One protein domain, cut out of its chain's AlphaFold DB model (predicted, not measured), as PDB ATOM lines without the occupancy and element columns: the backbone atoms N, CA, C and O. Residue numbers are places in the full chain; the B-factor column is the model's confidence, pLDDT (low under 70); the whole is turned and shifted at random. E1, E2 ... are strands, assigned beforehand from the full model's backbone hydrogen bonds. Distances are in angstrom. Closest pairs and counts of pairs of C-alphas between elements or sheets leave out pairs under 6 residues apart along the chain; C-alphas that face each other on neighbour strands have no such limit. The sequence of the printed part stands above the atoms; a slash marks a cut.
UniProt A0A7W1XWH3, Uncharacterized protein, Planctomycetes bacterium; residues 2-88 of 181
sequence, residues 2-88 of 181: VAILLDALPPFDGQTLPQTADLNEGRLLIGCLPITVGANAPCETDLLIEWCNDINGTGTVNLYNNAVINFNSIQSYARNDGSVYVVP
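AT A GLANCE: This is residues 2 to 88 of the 181 residues of an uncharacterized protein of Planctomycetes bacterium (UniProt A0A7W1XWH3). A loose chain with little regular structure makes two small two-stranded ladders, E1 with E4 towards one end of the long axis and the hairpin E2 and E3 farther along, joined by loops; residues 10 to 15, 21 to 26 and 56 to 61 stick out. The printed part has 87 residues, 16 of them in four named strands, in the order E1, E2, E3, E4; it is all strand, both sheets antiparallel, with no named helix. The radius of gyration of the C-alphas is 17.0 A, the spans 49 by 40 by 23 A.

IN THESE COORDINATES: E1, residues 45 to 49, spans 12.6 A from C-alpha 45 at (45.267, 12.791, -26.011). E4, residues 82 to 86, spans 13.1 A, ending at (40.963, 13.653, -29.581). E2, residues 67 to 69, spans 6.4 A, and E3, residues 72 to 74, 6.1 A.

HOW THE PARTS SIT: E1 and E4 are antiparallel at 150 degrees; N 47 and O 84, 2.8 A apart, are within hydrogen-bond range. The hairpin E2 and E3 is antiparallel at 141 degrees, with N 74 and O 67 at 2.8 A. E1 and E3 are apart.

THE WHOLE: The C-alphas farthest apart, of Pro 11 and Pro 88, are 50.4 A apart. The printed part has no cut. The link E1 to E2 is long. Residues 2 to 17, 19 to 22, 24 and 56 to 59 have pLDDT under 70.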
ATOM      1  N   VAL A   2      41.412  33.844 -28.021       61.50
ATOM      2  CA  VAL A   2      40.047  34.314 -27.758       61.50
ATOM      3  C   VAL A   2      40.124  35.339 -26.638       61.50
ATOM      4  O   VAL A   2      40.755  35.084 -25.619       61.50
ATOM      5  N   ALA A   3      39.508  36.498 -26.840       61.72
ATOM      6  CA  ALA A   3      39.346  37.515 -25.815       61.72
ATOM      7  C   ALA A   3      37.859  37.848 -25.723       61.72
ATOM      8  O   ALA A   3      37.232  38.174 -26.730       61.72
ATOM      9  N   ILE A   4      37.298  37.743 -24.522       65.19
ATOM     10  CA  ILE A   4      35.914  38.118 -24.253       65.19
ATOM     11  C   ILE A   4      35.962  39.409 -23.443       65.19
ATOM     12  O   ILE A   4      36.507  39.428 -22.342       65.19
ATOM     13  N   LEU A   5      35.409  40.488 -23.996       65.75
ATOM     14  CA  LEU A   5      35.219  41.742 -23.278       65.75
ATOM     15  C   LEU A   5      33.743  41.862 -22.906       65.75
ATOM     16  O   LEU A   5      32.888  41.944 -23.785       65.75
ATOM     17  N   LEU A   6      33.457  41.863 -21.607       64.69
ATOM     18  CA  LEU A   6      32.125  42.115 -21.065       64.69
ATOM     19  C   LEU A   6      32.181  43.416 -20.266       64.69
ATOM     20  O   LEU A   6      33.011  43.550 -19.367       64.69
ATOM     21  N   ASP A   7      31.306  44.361 -20.599       62.19
ATOM     22  CA  ASP A   7      31.091  45.574 -19.811       62.19
ATOM     23  C   ASP A   7      29.812  45.406 -18.986       62.19
ATOM     24  O   ASP A   7      28.791  44.928 -19.483       62.19
ATOM     25  N   ALA A   8      29.887  45.755 -17.707       60.41
ATOM     26  CA  ALA A   8      28.815  45.585 -16.735       60.41
ATOM     27  C   ALA A   8      28.608  46.853 -15.893       60.41
ATOM     28  O   ALA A   8      28.262  46.773 -14.712       60.41
ATOM     29  N   LEU A   9      28.828  48.034 -16.477       58.31
ATOM     30  CA  LEU A   9      28.585  49.304 -15.798       58.31
ATOM     31  C   LEU A   9      27.180  49.866 -16.099       58.31
ATOM     32  O   LEU A   9      26.784  49.933 -17.262       58.31
ATOM     33  N   PRO A  10      26.420  50.309 -15.074       61.84
ATOM     34  CA  PRO A  10      25.178  51.051 -15.281       61.84
ATOM     35  C   PRO A  10      25.415  52.387 -16.020       61.84
ATOM     36  O   PRO A  10      26.496  52.967 -15.887       61.84
ATOM     37  N   PRO A  11      24.387  52.966 -16.673       59.12
ATOM     38  CA  PRO A  11      23.011  52.481 -16.756       59.12
ATOM     39  C   PRO A  11      22.837  51.381 -17.811       59.12
ATOM     40  O   PRO A  11      23.314  51.496 -18.934       59.12
ATOM     41  N   PHE A  12      22.105  50.331 -17.442       63.78
ATOM     42  CA  PHE A  12      21.746  49.248 -18.351       63.78
ATOM     43  C   PHE A  12      20.446  49.613 -19.067       63.78
ATOM     44  O   PHE A  12      19.417  49.779 -18.412       63.78
ATOM     45  N   ASP A  13      20.459  49.684 -20.396       62.34
ATOM     46  CA  ASP A  13      19.259  49.846 -21.237       62.34
ATOM     47  C   ASP A  13      18.442  48.531 -21.290       62.34
ATOM     48  O   ASP A  13      18.123  47.984 -22.342       62.34
ATOM     49  N   GLY A  14      18.182  47.933 -20.121       60.12
ATOM     50  CA  GLY A  14      17.537  46.624 -19.979       60.12
ATOM     51  C   GLY A  14      18.410  45.421 -20.364       60.12
ATOM     52  O   GLY A  14      17.982  44.283 -20.185       60.12
ATOM     53  N   GLN A  15      19.638  45.636 -20.845       63.38
ATOM     54  CA  GLN A  15      20.595  44.567 -21.138       63.38
ATOM     55  C   GLN A  15      21.307  44.151 -19.850       63.38
ATOM     56  O   GLN A  15      22.218  44.827 -19.380       63.38
ATOM     57  N   THR A  16      20.861  43.048 -19.257       65.81
ATOM     58  CA  THR A  16      21.477  42.465 -18.060       65.81
ATOM     59  C   THR A  16      21.774  40.997 -18.309       65.81
ATOM     60  O   THR A  16      21.024  40.311 -19.005       65.81
ATOM     61  N   LEU A  17      22.878  40.513 -17.744       69.81
ATOM     62  CA  LEU A  17      23.095  39.079 -17.610       69.81
ATOM     63  C   LEU A  17      22.272  38.577 -16.413       69.81
ATOM     64  O   LEU A  17      22.241  39.254 -15.380       69.81
ATOM     65  N   PRO A  18      21.600  37.420 -16.526       70.50
ATOM     66  CA  PRO A  18      20.846  36.853 -15.417       70.50
ATOM     67  C   PRO A  18      21.776  36.507 -14.248       70.50
ATOM     68  O   PRO A  18      22.942  36.147 -14.435       70.50
ATOM     69  N   GLN A  19      21.254  36.612 -13.027       68.38
ATOM     70  CA  GLN A  19      22.004  36.257 -11.830       68.38
ATOM     71  C   GLN A  19      22.312  34.752 -11.833       68.38
ATOM     72  O   GLN A  19      21.434  33.923 -12.053       68.38
ATOM     73  N   THR A  20      23.557  34.382 -11.528       68.56
ATOM     74  CA  THR A  20      23.995  32.974 -11.492       68.56
ATOM     75  C   THR A  20      23.305  32.134 -10.415       68.56
ATOM     76  O   THR A  20      23.302  30.913 -10.518       68.56
ATOM     77  N   ALA A  21      22.705  32.773  -9.405       64.56
ATOM     78  CA  ALA A  21      21.942  32.113  -8.345       64.56
ATOM     79  C   ALA A  21      20.662  31.419  -8.852       64.56
ATOM     80  O   ALA A  21      20.203  30.482  -8.207       64.56
ATOM     81  N   ASP A  22      20.136  31.833 -10.009       62.75
ATOM     82  CA  ASP A  22      18.941  31.241 -10.630       62.75
ATOM     83  C   ASP A  22      19.287  30.147 -11.658       62.75
ATOM     84  O   ASP A  22      18.418  29.655 -12.380       62.75
ATOM     85  N   LEU A  23      20.564  29.756 -11.757       70.44
ATOM     86  CA  LEU A  23      21.038  28.747 -12.703       70.44
ATOM     87  C   LEU A  23      21.268  27.423 -11.976       70.44
ATOM     88  O   LEU A  23      21.996  27.374 -10.987       70.44
ATOM     89  N   ASN A  24      20.711  26.334 -12.512       65.38
ATOM     90  CA  ASN A  24      20.809  24.985 -11.933       65.38
ATOM     91  C   ASN A  24      22.256  24.520 -11.669       65.38
ATOM     92  O   ASN A  24      22.485  23.692 -10.795       65.38
ATOM     93  N   GLU A  25      23.230  25.063 -12.404       71.94
ATOM     94  CA  GLU A  25      24.653  24.729 -12.278       71.94
ATOM     95  C   GLU A  25      25.498  25.815 -11.589       71.94
ATOM     96  O   GLU A  25      26.716  25.673 -11.486       71.94
ATOM     97  N   GLY A  26      24.902  26.939 -11.173       76.12
ATOM     98  CA  GLY A  26      25.634  28.076 -10.597       76.12
ATOM     99  C   GLY A  26      26.606  28.781 -11.559       76.12
ATOM    100  O   GLY A  26      27.435  29.579 -11.120       76.12
ATOM    101  N   ARG A  27      26.529  28.502 -12.869       77.38
ATOM    102  CA  ARG A  27      27.394  29.060 -13.925       77.38
ATOM    103  C   ARG A  27      26.544  29.573 -15.084       77.38
ATOM    104  O   ARG A  27      25.596  28.904 -15.483       77.38
ATOM    105  N   LEU A  28      26.898  30.738 -15.628       79.88
ATOM    106  CA  LEU A  28      26.245  31.330 -16.798       79.88
ATOM    107  C   LEU A  28      27.048  31.020 -18.063       79.88
ATOM    108  O   LEU A  28      28.197  31.445 -18.179       79.88
ATOM    109  N   LEU A  29      26.436  30.313 -19.016       80.00
ATOM    110  CA  LEU A  29      27.004  30.147 -20.351       80.00
ATOM    111  C   LEU A  29      26.942  31.488 -21.092       80.00
ATOM    112  O   LEU A  29      25.860  31.979 -21.406       80.00
ATOM    113  N   ILE A  30      28.107  32.069 -21.365       79.19
ATOM    114  CA  ILE A  30      28.238  33.349 -22.081       79.19
ATOM    115  C   ILE A  30      28.500  33.172 -23.583       79.19
ATOM    116  O   ILE A  30      28.337  34.119 -24.347       79.19
ATOM    117  N   GLY A  31      28.898  31.973 -24.017       78.69
ATOM    118  CA  GLY A  31      29.160  31.657 -25.417       78.69
ATOM    119  C   GLY A  31      29.858  30.311 -25.602       78.69
ATOM    120  O   GLY A  31      30.320  29.706 -24.636       78.69
ATOM    121  N   CYS A  32      29.946  29.877 -26.858       82.19
ATOM    122  CA  CYS A  32      30.659  28.673 -27.276       82.19
ATOM    123  C   CYS A  32      31.767  29.051 -28.262       82.19
ATOM    124  O   CYS A  32      31.614  29.992 -29.043       82.19
ATOM    125  N   LEU A  33      32.865  28.299 -28.246       80.25
ATOM    126  CA  LEU A  33      33.957  28.441 -29.200       80.25
ATOM    127  C   LEU A  33      33.952  27.222 -30.132       80.25
ATOM    128  O   LEU A  33      34.122  26.112 -29.630       80.25
ATOM    129  N   PRO A  34      33.770  27.389 -31.453       82.25
ATOM    130  CA  PRO A  34      34.045  26.300 -32.378       82.25
ATOM    131  C   PRO A  34      35.547  26.010 -32.371       82.25
ATOM    132  O   PRO A  34      36.367  26.926 -32.468       82.25
ATOM    133  N   ILE A  35      35.897  24.735 -32.250       81.12
ATOM    134  CA  ILE A  35      37.276  24.254 -32.283       81.12
ATOM    135  C   ILE A  35      37.385  23.299 -33.464       81.12
ATOM    136  O   ILE A  35      36.493  22.487 -33.696       81.12
ATOM    137  N   THR A  36      38.476  23.416 -34.209       83.31
ATOM    138  CA  THR A  36      38.838  22.477 -35.268       83.31
ATOM    139  C   THR A  36      40.143  21.823 -34.857       83.31
ATOM    140  O   THR A  36      41.122  22.520 -34.583       83.31
ATOM    141  N   VAL A  37      40.135  20.497 -34.784       82.38
ATOM    142  CA  VAL A  37      41.332  19.688 -34.567       82.38
ATOM    143  C   VAL A  37      41.972  19.458 -35.936       82.38
ATOM    144  O   VAL A  37      41.272  19.238 -36.919       82.38
ATOM    145  N   GLY A  38      43.289  19.631 -36.038       79.38
ATOM    146  CA  GLY A  38      43.994  19.368 -37.292       79.38
ATOM    147  C   GLY A  38      44.220  17.870 -37.480       79.38
ATOM    148  O   GLY A  38      44.497  17.203 -36.493       79.38
ATOM    149  N   ALA A  39      44.220  17.397 -38.729       73.12
ATOM    150  CA  ALA A  39      44.457  15.997 -39.139       73.12
ATOM    151  C   ALA A  39      45.894  15.474 -38.891       73.12
ATOM    152  O   ALA A  39      46.447  14.713 -39.669       73.12
ATOM    153  N   ASN A  40      46.601  16.041 -37.918       75.25
ATOM    154  CA  ASN A  40      47.878  15.526 -37.417       75.25
ATOM    155  C   ASN A  40      47.903  15.606 -35.881       75.25
ATOM    156  O   ASN A  40      48.975  15.613 -35.265       75.25
ATOM    157  N   ALA A  41      46.744  15.813 -35.251       82.88
ATOM    158  CA  ALA A  41      46.655  15.879 -33.808       82.88
ATOM    159  C   ALA A  41      46.908  14.480 -33.235       82.88
ATOM    160  O   ALA A  41      46.465  13.496 -33.810       82.88
ATOM    161  N   PRO A  42      47.623  14.353 -32.113       82.31
ATOM    162  CA  PRO A  42      47.826  13.044 -31.509       82.31
ATOM    163  C   PRO A  42      46.493  12.452 -31.020       82.31
ATOM    164  O   PRO A  42      45.813  13.069 -30.199       82.31
ATOM    165  N   CYS A  43      46.137  11.252 -31.490       82.25
ATOM    166  CA  CYS A  43      44.986  10.499 -30.976       82.25
ATOM    167  C   CYS A  43      45.126  10.160 -29.496       82.25
ATOM    168  O   CYS A  43      46.240  10.017 -28.985       82.25
ATOM    169  N   GLU A  44      43.985   9.944 -28.842       85.88
ATOM    170  CA  GLU A  44      43.883   9.513 -27.445       85.88
ATOM    171  C   GLU A  44      44.630  10.462 -26.494       85.88
ATOM    172  O   GLU A  44      45.213  10.056 -25.484       85.88
ATOM    173  N   THR A  45      44.647  11.755 -26.835       88.44
ATOM    174  CA  THR A  45      45.267  12.791 -26.011       88.44
ATOM    175  C   THR A  45      44.336  13.969 -25.766       88.44
ATOM    176  O   THR A  45      43.518  14.350 -26.604       88.44
ATOM    177  N   ASP A  46      44.497  14.570 -24.588       90.31
ATOM    178  CA  ASP A  46      43.890  15.850 -24.252       90.31
ATOM    179  C   ASP A  46      44.690  16.998 -24.875       90.31
ATOM    180  O   ASP A  46      45.834  17.276 -24.498       90.31
ATOM    181  N   LEU A  47      44.052  17.736 -25.778       89.19
ATOM    182  CA  LEU A  47      44.527  19.041 -26.213       89.19
ATOM    183  C   LEU A  47      44.050  20.092 -25.211       89.19
ATOM    184  O   LEU A  47      42.865  20.430 -25.149       89.19
ATOM    185  N   LEU A  48      44.981  20.597 -24.403       89.06
ATOM    186  CA  LEU A  48      44.683  21.576 -23.361       89.06
ATOM    187  C   LEU A  48      44.338  22.949 -23.946       89.06
ATOM    188  O   LEU A  48      44.995  23.459 -24.855       89.06
ATOM    189  N   ILE A  49      43.318  23.572 -23.360       87.50
ATOM    190  CA  ILE A  49      42.883  24.937 -23.640       87.50
ATOM    191  C   ILE A  49      43.020  25.732 -22.348       87.50
ATOM    192  O   ILE A  49      42.147  25.703 -21.478       87.50
ATOM    193  N   GLU A  50      44.135  26.446 -22.235       85.88
ATOM    194  CA  GLU A  50      44.529  27.121 -21.002       85.88
ATOM    195  C   GLU A  50      44.269  28.630 -21.039       85.88
ATOM    196  O   GLU A  50      44.548  29.325 -22.025       85.88
ATOM    197  N   TRP A  51      43.815  29.172 -19.911       85.19
ATOM    198  CA  TRP A  51      43.729  30.612 -19.696       85.19
ATOM    199  C   TRP A  51      45.083  31.196 -19.295       85.19
ATOM    200  O   TRP A  51      45.396  31.369 -18.112       85.19
ATOM    201  N   CYS A  52      45.877  31.603 -20.279       81.00
ATOM    202  CA  CYS A  52      47.174  32.239 -20.056       81.00
ATOM    203  C   CYS A  52      47.113  33.773 -20.155       81.00
ATOM    204  O   CYS A  52      46.324  34.349 -20.907       81.00
ATOM    205  N   ASN A  53      47.948  34.443 -19.354       82.62
ATOM    206  CA  ASN A  53      48.318  35.838 -19.609       82.62
ATOM    207  C   ASN A  53      49.433  35.852 -20.657       82.62
ATOM    208  O   ASN A  53      50.118  34.848 -20.834       82.62
ATOM    209  N   ASP A  54      49.624  36.994 -21.302       78.88
ATOM    210  CA  ASP A  54      50.690  37.235 -22.268       78.88
ATOM    211  C   ASP A  54      50.726  36.170 -23.369       78.88
ATOM    212  O   ASP A  54      51.762  35.581 -23.666       78.88
ATOM    213  N   ILE A  55      49.562  35.917 -23.983       71.56
ATOM    214  CA  ILE A  55      49.462  35.027 -25.142       71.56
ATOM    215  C   ILE A  55      50.470  35.482 -26.201       71.56
ATOM    216  O   ILE A  55      50.445  36.636 -26.632       71.56
ATOM    217  N   ASN A  56      51.325  34.549 -26.631       63.28
ATOM    218  CA  ASN A  56      52.359  34.738 -27.647       63.28
ATOM    219  C   ASN A  56      51.735  35.135 -28.998       63.28
ATOM    220  O   ASN A  56      51.468  34.295 -29.855       63.28
ATOM    221  N   GLY A  57      51.457  36.424 -29.176       60.31
ATOM    222  CA  GLY A  57      51.018  37.034 -30.426       60.31
ATOM    223  C   GLY A  57      52.126  37.868 -31.069       60.31
ATOM    224  O   GLY A  57      53.194  38.074 -30.504       60.31
ATOM    225  N   THR A  58      51.857  38.413 -32.255       58.66
ATOM    226  CA  THR A  58      52.784  39.262 -33.031       58.66
ATOM    227  C   THR A  58      52.998  40.669 -32.447       58.66
ATOM    228  O   THR A  58      53.574  41.534 -33.108       58.66
ATOM    229  N   GLY A  59      52.520  40.928 -31.227       64.44
ATOM    230  CA  GLY A  59      52.552  42.234 -30.575       64.44
ATOM    231  C   GLY A  59      53.526  42.289 -29.402       64.44
ATOM    232  O   GLY A  59      53.832  41.285 -28.774       64.44
ATOM    233  N   THR A  60      53.987  43.495 -29.074       73.25
ATOM    234  CA  THR A  60      54.870  43.766 -27.922       73.25
ATOM    235  C   THR A  60      54.102  44.200 -26.670       73.25
ATOM    236  O   THR A  60      54.697  44.741 -25.741       73.25
ATOM    237  N   VAL A  61      52.772  44.078 -26.679       75.81
ATOM    238  CA  VAL A  61      51.907  44.543 -25.591       75.81
ATOM    239  C   VAL A  61      51.499  43.351 -24.746       75.81
ATOM    240  O   VAL A  61      50.913  42.403 -25.264       75.81
ATOM    241  N   ASN A  62      51.775  43.437 -23.448       76.19
ATOM    242  CA  ASN A  62      51.352  42.437 -22.476       76.19
ATOM    243  C   ASN A  62      49.823  42.420 -22.358       76.19
ATOM    244  O   ASN A  62      49.188  43.473 -22.226       76.19
ATOM    245  N   LEU A  63      49.239  41.225 -22.393       77.56
ATOM    246  CA  LEU A  63      47.796  41.006 -22.358       77.56
ATOM    247  C   LEU A  63      47.440  40.217 -21.105       77.56
ATOM    248  O   LEU A  63      47.938  39.119 -20.887       77.56
ATOM    249  N   TYR A  64      46.528  40.749 -20.297       80.94
ATOM    250  CA  TYR A  64      46.121  40.108 -19.050       80.94
ATOM    251  C   TYR A  64      44.644  39.749 -19.090       80.94
ATOM    252  O   TYR A  64      43.812  40.556 -19.507       80.94
ATOM    253  N   ASN A  65      44.320  38.559 -18.587       81.06
ATOM    254  CA  ASN A  65      42.944  38.227 -18.251       81.06
ATOM    255  C   ASN A  65      42.515  39.131 -17.089       81.06
ATOM    256  O   ASN A  65      43.187  39.186 -16.055       81.06
ATOM    257  N   ASN A  66      41.433  39.881 -17.277       82.50
ATOM    258  CA  ASN A  66      40.973  40.869 -16.313       82.50
ATOM    259  C   ASN A  66      39.454  40.785 -16.171       82.50
ATOM    260  O   ASN A  66      38.739  40.728 -17.169       82.50
ATOM    261  N   ALA A  67      38.974  40.823 -14.934       79.88
ATOM    262  CA  ALA A  67      37.564  40.983 -14.618       79.88
ATOM    263  C   ALA A  67      37.350  42.363 -13.991       79.88
ATOM    264  O   ALA A  67      38.112  42.771 -13.114       79.88
ATOM    265  N   VAL A  68      36.310  43.084 -14.413       77.31
ATOM    266  CA  VAL A  68      35.958  44.380 -13.816       77.31
ATOM    267  C   VAL A  68      34.782  44.193 -12.868       77.31
ATOM    268  O   VAL A  68      33.686  43.839 -13.291       77.31
ATOM    269  N   ILE A  69      35.003  44.446 -11.578       75.94
ATOM    270  CA  ILE A  69      33.967  44.357 -10.540       75.94
ATOM    271  C   ILE A  69      34.020  45.629  -9.698       75.94
ATOM    272  O   ILE A  69      35.077  45.995  -9.180       75.94
ATOM    273  N   ASN A  70      32.884  46.314  -9.542       77.94
ATOM    274  CA  ASN A  70      32.784  47.570  -8.784       77.94
ATOM    275  C   ASN A  70      33.846  48.607  -9.202       77.94
ATOM    276  O   ASN A  70      34.507  49.191  -8.347       77.94
ATOM    277  N   PHE A  71      34.038  48.798 -10.514       77.50
ATOM    278  CA  PHE A  71      35.051  49.692 -11.105       77.50
ATOM    279  C   PHE A  71      36.516  49.326 -10.816       77.50
ATOM    280  O   PHE A  71      37.417  50.094 -11.147       77.50
ATOM    281  N   ASN A  72      36.780  48.153 -10.242       80.81
ATOM    282  CA  ASN A  72      38.133  47.669 -10.007       80.81
ATOM    283  C   ASN A  72      38.492  46.593 -11.028       80.81
ATOM    284  O   ASN A  72      37.707  45.679 -11.272       80.81
ATOM    285  N   SER A  73      39.699  46.692 -11.585       84.38
ATOM    286  CA  SER A  73      40.321  45.606 -12.343       84.38
ATOM    287  C   SER A  73      40.842  44.551 -11.375       84.38
ATOM    288  O   SER A  73      41.662  44.851 -10.506       84.38
ATOM    289  N   ILE A  74      40.355  43.324 -11.511       86.62
ATOM    290  CA  ILE A  74      40.690  42.190 -10.659       86.62
ATOM    291  C   ILE A  74      41.316  41.120 -11.541       86.62
ATOM    292  O   ILE A  74      40.727  40.711 -12.533       86.62
ATOM    293  N   GLN A  75      42.493  40.642 -11.138       85.50
ATOM    294  CA  GLN A  75      43.210  39.538 -11.794       85.50
ATOM    295  C   GLN A  75      43.307  38.283 -10.909       85.50
ATOM    296  O   GLN A  75      43.723  37.221 -11.358       85.50
ATOM    297  N   SER A  76      42.924  38.398  -9.632       87.88
ATOM    298  CA  SER A  76      42.938  37.294  -8.671       87.88
ATOM    299  C   SER A  76      41.582  36.594  -8.656       87.88
ATOM    300  O   SER A  76      40.723  36.911  -7.834       87.88
ATOM    301  N   TYR A  77      41.394  35.645  -9.565       85.19
ATOM    302  CA  TYR A  77      40.211  34.793  -9.624       85.19
ATOM    303  C   TYR A  77      40.573  33.402 -10.152       85.19
ATOM    304  O   TYR A  77      41.605  33.212 -10.800       85.19
ATOM    305  N   ALA A  78      39.726  32.421  -9.845       85.44
ATOM    306  CA  ALA A  78      39.901  31.066 -10.346       85.44
ATOM    307  C   ALA A  78      39.674  31.039 -11.862       85.44
ATOM    308  O   ALA A  78      38.656  31.525 -12.356       85.44
ATOM    309  N   ARG A  79      40.630  30.458 -12.584       86.12
ATOM    310  CA  ARG A  79      40.511  30.115 -14.000       86.12
ATOM    311  C   ARG A  79      40.457  28.601 -14.071       86.12
ATOM    312  O   ARG A  79      41.275  27.942 -13.437       86.12
ATOM    313  N   ASN A  80      39.458  28.086 -14.769       87.88
ATOM    314  CA  ASN A  80      39.329  26.661 -15.014       87.88
ATOM    315  C   ASN A  80      39.641  26.457 -16.489       87.88
ATOM    316  O   ASN A  80      38.928  26.992 -17.343       87.88
ATOM    317  N   ASP A  81      40.733  25.757 -16.753       89.38
ATOM    318  CA  ASP A  81      41.139  25.387 -18.101       89.38
ATOM    319  C   ASP A  81      40.196  24.311 -18.656       89.38
ATOM    320  O   ASP A  81      39.444  23.670 -17.914       89.38
ATOM    321  N   GLY A  82      40.202  24.157 -19.974       88.94
ATOM    322  CA  GLY A  82      39.468  23.108 -20.673       88.94
ATOM    323  C   GLY A  82      40.412  22.123 -21.348       88.94
ATOM    324  O   GLY A  82      41.607  22.384 -21.487       88.94
ATOM    325  N   SER A  83      39.863  21.012 -21.822       90.06
ATOM    326  CA  SER A  83      40.540  20.131 -22.768       90.06
ATOM    327  C   SER A  83      39.581  19.694 -23.869       90.06
ATOM    328  O   SER A  83      38.357  19.726 -23.704       90.06
ATOM    329  N   VAL A  84      40.153  19.324 -25.009       89.62
ATOM    330  CA  VAL A  84      39.475  18.572 -26.063       89.62
ATOM    331  C   VAL A  84      40.163  17.222 -26.151       89.62
ATOM    332  O   VAL A  84      41.357  17.171 -26.435       89.62
ATOM    333  N   TYR A  85      39.415  16.151 -25.900       88.31
ATOM    334  CA  TYR A  85      39.907  14.791 -26.080       88.31
ATOM    335  C   TYR A  85      39.793  14.410 -27.554       88.31
ATOM    336  O   TYR A  85      38.698  14.466 -28.119       88.31
ATOM    337  N   VAL A  86      40.920  14.076 -28.178       85.38
ATOM    338  CA  VAL A  86      40.963  13.653 -29.581       85.38
ATOM    339  C   VAL A  86      40.771  12.146 -29.631       85.38
ATOM    340  O   VAL A  86      41.589  11.407 -29.088       85.38
ATOM    341  N   VAL A  87      39.696  11.705 -30.280       79.81
ATOM    342  CA  VAL A  87      39.449  10.290 -30.578       79.81
ATOM    343  C   VAL A  87      39.832  10.013 -32.032       79.81
ATOM    344  O   VAL A  87      39.614  10.895 -32.865       79.81
ATOM    345  N   PRO A  88      40.405   8.838 -32.345       73.94
ATOM    346  CA  PRO A  88      40.531   8.389 -33.721       73.94
ATOM    347  C   PRO A  88      39.137   8.265 -34.329       73.94
ATOM    348  O   PRO A  88      38.202   7.799 -33.671       73.94
TER     349      PRO A  88